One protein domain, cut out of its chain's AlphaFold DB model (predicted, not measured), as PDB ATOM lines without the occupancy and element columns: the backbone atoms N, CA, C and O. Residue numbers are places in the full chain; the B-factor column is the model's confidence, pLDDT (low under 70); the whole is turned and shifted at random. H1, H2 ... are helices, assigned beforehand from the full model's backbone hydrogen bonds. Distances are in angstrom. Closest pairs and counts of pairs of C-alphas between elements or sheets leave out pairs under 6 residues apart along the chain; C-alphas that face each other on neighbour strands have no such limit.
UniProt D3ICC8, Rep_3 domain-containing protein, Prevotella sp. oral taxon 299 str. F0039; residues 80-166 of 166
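Overview. This is residues 80 to 166 of the 166 residues of the protein "Rep_3 domain-containing protein" of Prevotella sp. oral taxon 299 str. F0039 (UniProt D3ICC8). Five short helices, H2 to H6, cluster loosely into a small body, with H2 and H6 packed on the longest helix, H5, and H3 and H4 completing it. From this body a long link leads to H1, whose residues 80 to 86 stick out as an arm and add to the length. The printed part has 87 residues with six named helices, H1 to H6 in chain order, and no named strand: all helix. It is compact, with a radius of gyration of the C-alphas of 13.5 A, but elongated, spanning 46 by 25 by 19 A.

Arrangement. Start at H5, residues 136 to 149. H6, residues 154 to 164, touches it at a steep tilt of 53 degrees, opposite ways; the closest C-alphas, of Leu 143 and Ile 157, are 5.6 A apart. H2, residues 102 to 111, touches residues 136 to 137 of H5 alone, at a shallow tilt of 14 degrees, the same way; the closest C-alphas, of Val 104 and Val 137, are 5.8 A apart. H4, residues 123 to 132, is close to H6 but not clearly touching, closest at C-alphas 125 and 162, 7.2 A. H3, residues 116 to 121, and H4 meet only through their link. H1, residues 80 to 89, touches no helix. In the six helices every O i to N i+4 pair is within hydrogen-bond range.

Along the chain. Find C-alpha 136 at (20.908, 30.313, 21.819); from there H5 runs 20.3 A to C-alpha 149. H6 measures 15.6 A and ends at C-alpha 164, (13.218, 29.538, 28.894). H4 measures 14.3 A, H1 14.1 A, H2 12.9 A and H3 8.6 A. H1 begins at C-alpha 80, (31.207, 2.968, 32.186).

Size, cuts and confidence. The two C-alphas farthest apart, of Leu 81 and Arg 149, are 46.4 A apart. The printed part has no cut. The link from H1 to H2 is long, 12 residues. Look for pLDDT under 70 at residues 83 to 99 and 166.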
ATOM      1  N   GLN A  80      31.551   1.804  31.363       78.25
ATOM      2  CA  GLN A  80      31.207   2.968  32.186       78.25
ATOM      3  C   GLN A  80      32.426   3.858  32.412       78.25
ATOM      4  O   GLN A  80      32.328   5.083  32.292       78.25
ATOM      5  N   LEU A  81      33.587   3.253  32.677       74.88
ATOM      6  CA  LEU A  81      34.842   3.989  32.792       74.88
ATOM      7  C   LEU A  81      35.218   4.635  31.456       74.88
ATOM      8  O   LEU A  81      35.574   5.807  31.433       74.88
ATOM      9  N   GLU A  82      35.048   3.923  30.340       71.00
ATOM     10  CA  GLU A  82      35.284   4.470  29.004       71.00
ATOM     11  C   GLU A  82      34.377   5.668  28.707       71.00
ATOM     12  O   GLU A  82      34.861   6.701  28.248       71.00
ATOM     13  N   LYS A  83      33.079   5.584  29.025       69.88
ATOM     14  CA  LYS A  83      32.166   6.730  28.898       69.88
ATOM     15  C   LYS A  83      32.621   7.909  29.750       69.88
ATOM     16  O   LYS A  83      32.602   9.034  29.263       69.88
ATOM     17  N   LYS A  84      33.052   7.669  30.989       69.56
ATOM     18  CA  LYS A  84      33.535   8.719  31.893       69.56
ATOM     19  C   LYS A  84      34.843   9.344  31.405       69.56
ATOM     20  O   LYS A  84      34.973  10.562  31.433       69.56
ATOM     21  N   GLU A  85      35.790   8.545  30.921       69.69
ATOM     22  CA  GLU A  85      37.042   9.021  30.325       69.69
ATOM     23  C   GLU A  85      36.794   9.800  29.035       69.69
ATOM     24  O   GLU A  85      37.400  10.850  28.830       69.69
ATOM     25  N   LEU A  86      35.890   9.322  28.176       61.62
ATOM     26  CA  LEU A  86      35.463  10.040  26.979       61.62
ATOM     27  C   LEU A  86      34.815  11.366  27.366       61.62
ATOM     28  O   LEU A  86      35.233  12.396  26.859       61.62
ATOM     29  N   GLN A  87      33.878  11.372  28.313       56.12
ATOM     30  CA  GLN A  87      33.246  12.592  28.825       56.12
ATOM     31  C   GLN A  87      34.252  13.556  29.470       56.12
ATOM     32  O   GLN A  87      34.113  14.765  29.307       56.12
ATOM     33  N   ALA A  88      35.276  13.048  30.161       58.88
ATOM     34  CA  ALA A  88      36.337  13.851  30.764       58.88
ATOM     35  C   ALA A  88      37.300  14.431  29.714       58.88
ATOM     36  O   ALA A  88      37.655  15.604  29.798       58.88
ATOM     37  N   LYS A  89      37.667  13.660  28.682       53.91
ATOM     38  CA  LYS A  89      38.459  14.149  27.535       53.91
ATOM     39  C   LYS A  89      37.684  15.182  26.709       53.91
ATOM     40  O   LYS A  89      38.244  16.203  26.331       53.91
ATOM     41  N   VAL A  90      36.384  14.953  26.526       49.03
ATOM     42  CA  VAL A  90      35.386  15.884  25.953       49.03
ATOM     43  C   VAL A  90      35.083  17.055  26.917       49.03
ATOM     44  O   VAL A  90      34.417  18.034  26.583       49.03
ATOM     45  N   GLY A  91      35.577  16.986  28.155       45.28
ATOM     46  CA  GLY A  91      35.327  17.941  29.231       45.28
ATOM     47  C   GLY A  91      36.135  19.234  29.148       45.28
ATOM     48  O   GLY A  91      35.767  20.200  29.811       45.28
ATOM     49  N   ASN A  92      37.185  19.294  28.328       48.38
ATOM     50  CA  ASN A  92      38.053  20.465  28.258       48.38
ATOM     51  C   ASN A  92      37.464  21.535  27.329       48.38
ATOM     52  O   ASN A  92      37.304  21.344  26.130       48.38
ATOM     53  N   ILE A  93      37.162  22.687  27.925       49.31
ATOM     54  CA  ILE A  93      36.416  23.861  27.423       49.31
ATOM     55  C   ILE A  93      37.101  24.577  26.233       49.31
ATOM     56  O   ILE A  93      36.711  25.670  25.839       49.31
ATOM     57  N   ALA A  94      38.125  23.982  25.621       43.72
ATOM     58  CA  ALA A  94      38.838  24.550  24.486       43.72
ATOM     59  C   ALA A  94      38.978  23.514  23.364       43.72
ATOM     60  O   ALA A  94      39.866  22.668  23.391       43.72
ATOM     61  N   GLY A  95      38.117  23.641  22.353       43.19
ATOM     62  CA  GLY A  95      38.277  22.990  21.055       43.19
ATOM     63  C   GLY A  95      37.225  21.925  20.754       43.19
ATOM     64  O   GLY A  95      37.142  20.935  21.466       43.19
ATOM     65  N   ALA A  96      36.467  22.176  19.677       42.47
ATOM     66  CA  ALA A  96      35.637  21.332  18.795       42.47
ATOM     67  C   ALA A  96      34.799  20.143  19.328       42.47
ATOM     68  O   ALA A  96      33.845  19.762  18.661       42.47
ATOM     69  N   TYR A  97      35.081  19.557  20.486       44.06
ATOM     70  CA  TYR A  97      34.420  18.360  20.998       44.06
ATOM     71  C   TYR A  97      34.189  18.482  22.508       44.06
ATOM     72  O   TYR A  97      34.684  17.678  23.288       44.06
ATOM     73  N   GLY A  98      33.425  19.509  22.902       54.41
ATOM     74  CA  GLY A  98      33.004  19.775  24.284       54.41
ATOM     75  C   GLY A  98      31.610  20.405  24.420       54.41
ATOM     76  O   GLY A  98      31.339  21.070  25.415       54.41
ATOM     77  N   MET A  99      30.755  20.148  23.420       68.06
ATOM     78  CA  MET A  99      29.289  20.298  23.338       68.06
ATOM     79  C   MET A  99      28.631  21.696  23.273       68.06
ATOM     80  O   MET A  99      27.427  21.736  23.051       68.06
ATOM     81  N   LEU A 100      29.354  22.817  23.360       73.69
ATOM     82  CA  LEU A 100      28.802  24.119  22.942       73.69
ATOM     83  C   LEU A 100      29.334  24.518  21.569       73.69
ATOM     84  O   LEU A 100      30.515  24.318  21.276       73.69
ATOM     85  N   ASP A 101      28.467  25.110  20.754       82.00
ATOM     86  CA  ASP A 101      28.854  25.722  19.492       82.00
ATOM     87  C   ASP A 101      29.859  26.833  19.770       82.00
ATOM     88  O   ASP A 101      29.747  27.565  20.757       82.00
ATOM     89  N   ARG A 102      30.840  26.989  18.877       80.19
ATOM     90  CA  ARG A 102      31.902  27.988  19.044       80.19
ATOM     91  C   ARG A 102      31.343  29.400  19.245       80.19
ATOM     92  O   ARG A 102      31.845  30.152  20.070       80.19
ATOM     93  N   THR A 103      30.278  29.739  18.526       87.12
ATOM     94  CA  THR A 103      29.583  31.026  18.648       87.12
ATOM     95  C   THR A 103      28.990  31.229  20.042       87.12
ATOM     96  O   THR A 103      29.082  32.322  20.592       87.12
ATOM     97  N   VAL A 104      28.439  30.174  20.646       88.62
ATOM     98  CA  VAL A 104      27.917  30.205  22.015       88.62
ATOM     99  C   VAL A 104      29.063  30.313  23.017       88.62
ATOM    100  O   VAL A 104      29.006  31.161  23.903       88.62
ATOM    101  N   SER A 105      30.122  29.509  22.876       86.00
ATOM    102  CA  SER A 105      31.265  29.566  23.796       86.00
ATOM    103  C   SER A 105      31.963  30.924  23.773       86.00
ATOM    104  O   SER A 105      32.268  31.466  24.835       86.00
ATOM    105  N   ASP A 106      32.162  31.493  22.582       86.12
ATOM    106  CA  ASP A 106      32.772  32.812  22.411       86.12
ATOM    107  C   ASP A 106      31.881  33.890  23.046       86.12
ATOM    108  O   ASP A 106      32.378  34.763  23.756       86.12
ATOM    109  N   TYR A 107      30.557  33.783  22.900       91.81
ATOM    110  CA  TYR A 107      29.628  34.710  23.541       91.81
ATOM    111  C   TYR A 107      29.686  34.638  25.075       91.81
ATOM    112  O   TYR A 107      29.731  35.669  25.751       91.81
ATOM    113  N   LEU A 108      29.714  33.433  25.653       90.69
ATOM    114  CA  LEU A 108      29.811  33.262  27.107       90.69
ATOM    115  C   LEU A 108      31.125  33.847  27.657       90.69
ATOM    116  O   LEU A 108      31.107  34.556  28.664       90.69
ATOM    117  N   LEU A 109      32.247  33.590  26.980       87.38
ATOM    118  CA  LEU A 109      33.574  34.029  27.421       87.38
ATOM    119  C   LEU A 109      33.796  35.532  27.228       87.38
ATOM    120  O   LEU A 109      34.284  36.199  28.135       87.38
ATOM    121  N   TYR A 110      33.458  36.064  26.055       87.62
ATOM    122  CA  TYR A 110      33.883  37.404  25.644       87.62
ATOM    123  C   TYR A 110      32.767  38.450  25.706       87.62
ATOM    124  O   TYR A 110      33.051  39.637  25.848       87.62
ATOM    125  N   ASN A 111      31.495  38.046  25.614       90.31
ATOM    126  CA  ASN A 111      30.365  38.980  25.665       90.31
ATOM    127  C   ASN A 111      29.698  39.005  27.044       90.31
ATOM    128  O   ASN A 111      29.240  40.067  27.471       90.31
ATOM    129  N   LEU A 112      29.639  37.865  27.739       89.81
ATOM    130  CA  LEU A 112      29.158  37.783  29.124       89.81
ATOM    131  C   LEU A 112      30.278  37.836  30.167       89.81
ATOM    132  O   LEU A 112      29.968  37.929  31.353       89.81
ATOM    133  N   ASN A 113      31.546  37.817  29.742       88.44
ATOM    134  CA  ASN A 113      32.722  37.821  30.618       88.44
ATOM    135  C   ASN A 113      32.698  36.699  31.673       88.44
ATOM    136  O   ASN A 113      33.172  36.898  32.790       88.44
ATOM    137  N   MET A 114      32.121  35.538  31.343       88.06
ATOM    138  CA  MET A 114      32.117  34.388  32.246       88.06
ATOM    139  C   MET A 114      33.485  33.714  32.254       88.06
ATOM    140  O   MET A 114      34.125  33.572  31.208       88.06
ATOM    141  N   THR A 115      33.914  33.224  33.413       85.06
ATOM    142  CA  THR A 115      35.117  32.389  33.471       85.06
ATOM    143  C   THR A 115      34.830  30.983  32.944       85.06
ATOM    144  O   THR A 115      33.684  30.524  32.875       85.06
ATOM    145  N   LYS A 116      35.885  30.247  32.583       81.25
ATOM    146  CA  LYS A 116      35.739  28.848  32.153       81.25
ATOM    147  C   LYS A 116      35.143  27.992  33.271       81.25
ATOM    148  O   LYS A 116      34.327  27.117  32.997       81.25
ATOM    149  N   GLU A 117      35.502  28.269  34.520       81.50
ATOM    150  CA  GLU A 117      35.002  27.575  35.706       81.50
ATOM    151  C   GLU A 117      33.493  27.794  35.880       81.50
ATOM    152  O   GLU A 117      32.758  26.834  36.110       81.50
ATOM    153  N   GLU A 118      33.013  29.026  35.691       83.56
ATOM    154  CA  GLU A 118      31.586  29.366  35.758       83.56
ATOM    155  C   GLU A 118      30.775  28.702  34.640       83.56
ATOM    156  O   GLU A 118      29.673  28.191  34.882       83.56
ATOM    157  N   ILE A 119      31.324  28.674  33.421       86.00
ATOM    158  CA  ILE A 119      30.710  27.979  32.283       86.00
ATOM    159  C   ILE A 119      30.642  26.479  32.568       86.00
ATOM    160  O   ILE A 119      29.601  25.860  32.353       86.00
ATOM    161  N   ASN A 120      31.716  25.895  33.105       82.88
ATOM    162  CA  ASN A 120      31.764  24.472  33.419       82.88
ATOM    163  C   ASN A 120      30.783  24.084  34.530       82.88
ATOM    164  O   ASN A 120      30.090  23.075  34.416       82.88
ATOM    165  N   ALA A 121      30.675  24.912  35.573       84.88
ATOM    166  CA  ALA A 121      29.733  24.708  36.671       84.88
ATOM    167  C   ALA A 121      28.269  24.687  36.195       84.88
ATOM    168  O   ALA A 121      27.434  24.002  36.781       84.88
ATOM    169  N   ASN A 122      27.963  25.393  35.102       87.81
ATOM    170  CA  ASN A 122      26.631  25.461  34.500       87.81
ATOM    171  C   ASN A 122      26.544  24.728  33.148       87.81
ATOM    172  O   ASN A 122      25.584  24.922  32.405       87.81
ATOM    173  N   LYS A 123      27.514  23.861  32.819       85.06
ATOM    174  CA  LYS A 123      27.654  23.259  31.483       85.06
ATOM    175  C   LYS A 123      26.387  22.545  31.031       85.06
ATOM    176  O   LYS A 123      25.900  22.814  29.941       85.06
ATOM    177  N   ALA A 124      25.821  21.693  31.887       84.88
ATOM    178  CA  ALA A 124      24.610  20.937  31.571       84.88
ATOM    179  C   ALA A 124      23.453  21.849  31.125       84.88
ATOM    180  O   ALA A 124      22.790  21.546  30.139       84.88
ATOM    181  N   LEU A 125      23.273  23.000  31.784       90.00
ATOM    182  CA  LEU A 125      22.247  23.975  31.417       90.00
ATOM    183  C   LEU A 125      22.470  24.526  30.008       90.00
ATOM    184  O   LEU A 125      21.528  24.571  29.224       90.00
ATOM    185  N   PHE A 126      23.694  24.951  29.687       89.81
ATOM    186  CA  PHE A 126      23.997  25.524  28.376       89.81
ATOM    187  C   PHE A 126      23.852  24.496  27.251       89.81
ATOM    188  O   PHE A 126      23.358  24.838  26.181       89.81
ATOM    189  N   LEU A 127      24.214  23.234  27.506       87.38
ATOM    190  CA  LEU A 127      24.021  22.147  26.545       87.38
ATOM    191  C   LEU A 127      22.544  21.896  26.259       87.38
ATOM    192  O   LEU A 127      22.146  21.831  25.099       87.38
ATOM    193  N   THR A 128      21.721  21.806  27.306       87.88
ATOM    194  CA  THR A 128      20.272  21.671  27.137       87.88
ATOM    195  C   THR A 128      19.695  22.889  26.418       87.88
ATOM    196  O   THR A 128      18.910  22.736  25.494       87.88
ATOM    197  N   ALA A 129      20.132  24.100  26.771       91.06
ATOM    198  CA  ALA A 129      19.690  25.324  26.112       91.06
ATOM    199  C   ALA A 129      19.999  25.317  24.610       91.06
ATOM    200  O   ALA A 129      19.147  25.698  23.818       91.06
ATOM    201  N   GLN A 130      21.192  24.863  24.218       90.12
ATOM    202  CA  GLN A 130      21.603  24.788  22.817       90.12
ATOM    203  C   GLN A 130      20.792  23.754  22.027       90.12
ATOM    204  O   GLN A 130      20.530  23.954  20.847       90.12
ATOM    205  N   GLN A 131      20.398  22.651  22.665       86.88
ATOM    206  CA  GLN A 131      19.585  21.609  22.033       86.88
ATOM    207  C   GLN A 131      18.111  22.011  21.903       86.88
ATOM    208  O   GLN A 131      17.459  21.625  20.936       86.88
ATOM    209  N   THR A 132      17.586  22.757  22.876       88.38
ATOM    210  CA  THR A 132      16.156  23.083  22.960       88.38
ATOM    211  C   THR A 132      15.809  24.415  22.302       88.38
ATOM    212  O   THR A 132      14.735  24.547  21.719       88.38
ATOM    213  N   LEU A 133      16.681  25.420  22.410       88.94
ATOM    214  CA  LEU A 133      16.396  26.769  21.932       88.94
ATOM    215  C   LEU A 133      17.016  27.003  20.550       88.94
ATOM    216  O   LEU A 133      18.232  26.850  20.395       88.94
ATOM    217  N   PRO A 134      16.230  27.446  19.555       85.38
ATOM    218  CA  PRO A 134      16.798  27.903  18.300       85.38
ATOM    219  C   PRO A 134      17.632  29.163  18.560       85.38
ATOM    220  O   PRO A 134      17.181  30.092  19.223       85.38
ATOM    221  N   ASN A 135      18.856  29.190  18.037       87.31
ATOM    222  CA  ASN A 135      19.771  30.329  18.131       87.31
ATOM    223  C   ASN A 135      20.000  30.853  19.569       87.31
ATOM    224  O   ASN A 135      19.677  31.988  19.925       87.31
ATOM    225  N   LEU A 136      20.614  30.017  20.411       92.62
ATOM    226  CA  LEU A 136      20.908  30.313  21.819       92.62
ATOM    227  C   LEU A 136      21.601  31.674  22.060       92.62
ATOM    228  O   LEU A 136      21.348  32.313  23.082       92.62
ATOM    229  N   VAL A 137      22.448  32.143  21.138       94.00
ATOM    230  CA  VAL A 137      23.159  33.428  21.274       94.00
ATOM    231  C   VAL A 137      22.187  34.608  21.363       94.00
ATOM    232  O   VAL A 137      22.387  35.499  22.189       94.00
ATOM    233  N   GLU A 138      21.103  34.604  20.585       94.81
ATOM    234  CA  GLU A 138      20.090  35.668  20.628       94.81
ATOM    235  C   GLU A 138      19.358  35.689  21.971       94.81
ATOM    236  O   GLU A 138      19.156  36.748  22.570       94.81
ATOM    237  N   HIS A 139      19.023  34.513  22.502       94.50
ATOM    238  CA  HIS A 139      18.406  34.402  23.819       94.50
ATOM    239  C   HIS A 139      19.331  34.875  24.944       94.50
ATOM    240  O   HIS A 139      18.867  35.526  25.884       94.50
ATOM    241  N   LEU A 140      20.630  34.578  24.857       94.94
ATOM    242  CA  LEU A 140      21.629  35.086  25.798       94.94
ATOM    243  C   LEU A 140      21.787  36.609  25.686       94.94
ATOM    244  O   LEU A 140      21.914  37.275  26.713       94.94
ATOM    245  N   ALA A 141      21.724  37.168  24.475       94.81
ATOM    246  CA  ALA A 141      21.788  38.610  24.247       94.81
ATOM    247  C   ALA A 141      20.579  39.361  24.823       94.81
ATOM    248  O   ALA A 141      20.764  40.345  25.540       94.81
ATOM    249  N   ASP A 142      19.363  38.853  24.602       94.50
ATOM    250  CA  ASP A 142      18.129  39.390  25.197       94.50
ATOM    251  C   ASP A 142      18.206  39.394  26.734       94.50
ATOM    252  O   ASP A 142      17.915  40.396  27.394       94.50
ATOM    253  N   LEU A 143      18.666  38.287  27.329       94.69
ATOM    254  CA  LEU A 143      18.837  38.192  28.779       94.69
ATOM    255  C   LEU A 143      19.919  39.144  29.298       94.69
ATOM    256  O   LEU A 143      19.723  39.768  30.342       94.69
ATOM    257  N   ARG A 144      21.032  39.295  28.576       93.88
ATOM    258  CA  ARG A 144      22.106  40.234  28.923       93.88
ATOM    259  C   ARG A 144      21.606  41.675  28.947       93.88
ATOM    260  O   ARG A 144      21.888  42.397  29.901       93.88
ATOM    261  N   GLU A 145      20.859  42.095  27.932       93.75
ATOM    262  CA  GLU A 145      20.339  43.461  27.837       93.75
ATOM    263  C   GLU A 145      19.353  43.768  28.974       93.75
ATOM    264  O   GLU A 145      19.402  44.829  29.602       93.75
ATOM    265  N   ARG A 146      18.467  42.817  29.295       92.19
ATOM    266  CA  ARG A 146      17.550  42.937  30.440       92.19
ATOM    267  C   ARG A 146      18.307  43.002  31.765       92.19
ATOM    268  O   ARG A 146      18.001  43.861  32.590       92.19
ATOM    269  N   ALA A 147      19.312  42.146  31.945       92.69
ATOM    270  CA  ALA A 147      20.147  42.149  33.138       92.69
ATOM    271  C   ALA A 147      20.852  43.500  33.320       92.69
ATOM    272  O   ALA A 147      20.786  44.077  34.404       92.69
ATOM    273  N   ALA A 148      21.432  44.049  32.247       90.62
ATOM    274  CA  ALA A 148      22.098  45.348  32.260       90.62
ATOM    275  C   ALA A 148      21.143  46.489  32.651       90.62
ATOM    276  O   ALA A 148      21.462  47.267  33.549       90.62
ATOM    277  N   ARG A 149      19.940  46.548  32.058       90.44
ATOM    278  CA  ARG A 149      18.917  47.559  32.398       90.44
ATOM    279  C   ARG A 149      18.470  47.500  33.859       90.44
ATOM    280  O   ARG A 149      18.120  48.522  34.433       90.44
ATOM    281  N   SER A 150      18.468  46.311  34.458       86.94
ATOM    282  CA  SER A 150      18.080  46.098  35.859       86.94
ATOM    283  C   SER A 150      19.258  46.086  36.844       86.94
ATOM    284  O   SER A 150      19.049  45.781  38.020       86.94
ATOM    285  N   GLY A 151      20.489  46.357  36.390       88.69
ATOM    286  CA  GLY A 151      21.694  46.296  37.224       88.69
ATOM    287  C   GLY A 151      21.968  44.905  37.818       88.69
ATOM    288  O   GLY A 151      22.449  44.793  38.944       88.69
ATOM    289  N   LYS A 152      21.599  43.831  37.110       89.38
ATOM    290  CA  LYS A 152      21.766  42.432  37.539       89.38
ATOM    291  C   LYS A 152      22.959  41.777  36.837       89.38
ATOM    292  O   LYS A 152      23.269  42.095  35.695       89.38
ATOM    293  N   GLY A 153      23.609  40.837  37.526       87.62
ATOM    294  CA  GLY A 153      24.769  40.098  37.012       87.62
ATOM    295  C   GLY A 153      24.434  38.743  36.376       87.62
ATOM    296  O   GLY A 153      23.270  38.363  36.224       87.62
ATOM    297  N   THR A 154      25.477  37.970  36.072       88.06
ATOM    298  CA  THR A 154      25.436  36.683  35.352       88.06
ATOM    299  C   THR A 154      24.499  35.642  35.971       88.06
ATOM    300  O   THR A 154      23.806  34.925  35.251       88.06
ATOM    301  N   GLY A 155      24.385  35.593  37.303       89.31
ATOM    302  CA  GLY A 155      23.455  34.679  37.980       89.31
ATOM    303  C   GLY A 155      21.985  34.896  37.588       89.31
ATOM    304  O   GLY A 155      21.214  33.939  37.508       89.31
ATOM    305  N   TRP A 156      21.595  36.136  37.273       94.56
ATOM    306  CA  TRP A 156      20.248  36.443  36.788       94.56
ATOM    307  C   TRP A 156      20.029  35.926  35.365       94.56
ATOM    308  O   TRP A 156      18.978  35.359  35.077       94.56
ATOM    309  N   ILE A 157      21.044  36.039  34.504       93.12
ATOM    310  CA  ILE A 157      21.026  35.506  33.134       93.12
ATOM    311  C   ILE A 157      20.864  33.981  33.163       93.12
ATOM    312  O   ILE A 157      20.005  33.447  32.467       93.12
ATOM    313  N   ILE A 158      21.612  33.282  34.025       93.38
ATOM    314  CA  ILE A 158      21.512  31.822  34.202       93.38
ATOM    315  C   ILE A 158      20.095  31.412  34.632       93.38
ATOM    316  O   ILE A 158      19.523  30.471  34.082       93.38
ATOM    317  N   ASN A 159      19.501  32.123  35.594       93.69
ATOM    318  CA  ASN A 159      18.134  31.843  36.040       93.69
ATOM    319  C   ASN A 159      17.088  32.158  34.962       93.69
ATOM    320  O   ASN A 159      16.143  31.389  34.788       93.69
ATOM    321  N   GLY A 160      17.272  33.242  34.206       93.44
ATOM    322  CA  GLY A 160      16.427  33.568  33.061       93.44
ATOM    323  C   GLY A 160      16.495  32.500  31.970       93.44
ATOM    324  O   GLY A 160      15.466  32.126  31.410       93.44
ATOM    325  N   LEU A 161      17.684  31.942  31.725       94.50
ATOM    326  CA  LEU A 161      17.878  30.860  30.766       94.50
ATOM    327  C   LEU A 161      17.190  29.565  31.224       94.50
ATOM    328  O   LEU A 161      16.488  28.946  30.431       94.50
ATOM    329  N   LYS A 162      17.292  29.205  32.513       93.12
ATOM    330  CA  LYS A 162      16.530  28.081  33.100       93.12
ATOM    331  C   LYS A 162      15.022  28.233  32.893       93.12
ATOM    332  O   LYS A 162      14.343  27.243  32.647       93.12
ATOM    333  N   GLY A 163      14.504  29.457  32.992       91.50
ATOM    334  CA  GLY A 163      13.090  29.751  32.761       91.50
ATOM    335  C   GLY A 163      12.635  29.542  31.314       91.50
ATOM    336  O   GLY A 163      11.478  29.205  31.107       91.50
ATOM    337  N   LYS A 164      13.528  29.706  30.328       88.06
ATOM    338  CA  LYS A 164      13.218  29.538  28.894       88.06
ATOM    339  C   LYS A 164      13.251  28.078  28.411       88.06
ATOM    340  O   LYS A 164      12.748  27.807  27.332       88.06
ATOM    341  N   ILE A 165      13.869  27.167  29.169       86.69
ATOM    342  CA  ILE A 165      14.039  25.742  28.804       86.69
ATOM    343  C   ILE A 165      12.923  24.861  29.404       86.69
ATOM    344  O   ILE A 165      12.830  23.680  29.078       86.69
ATOM    345  N   LYS A 166      12.103  25.422  30.302       66.00
ATOM    346  CA  LYS A 166      10.959  24.739  30.916       66.00
ATOM    347  C   LYS A 166       9.775  24.598  29.973       66.00
ATOM    348  O   LYS A 166       9.537  25.542  29.191       66.00
TER     349      LYS A 166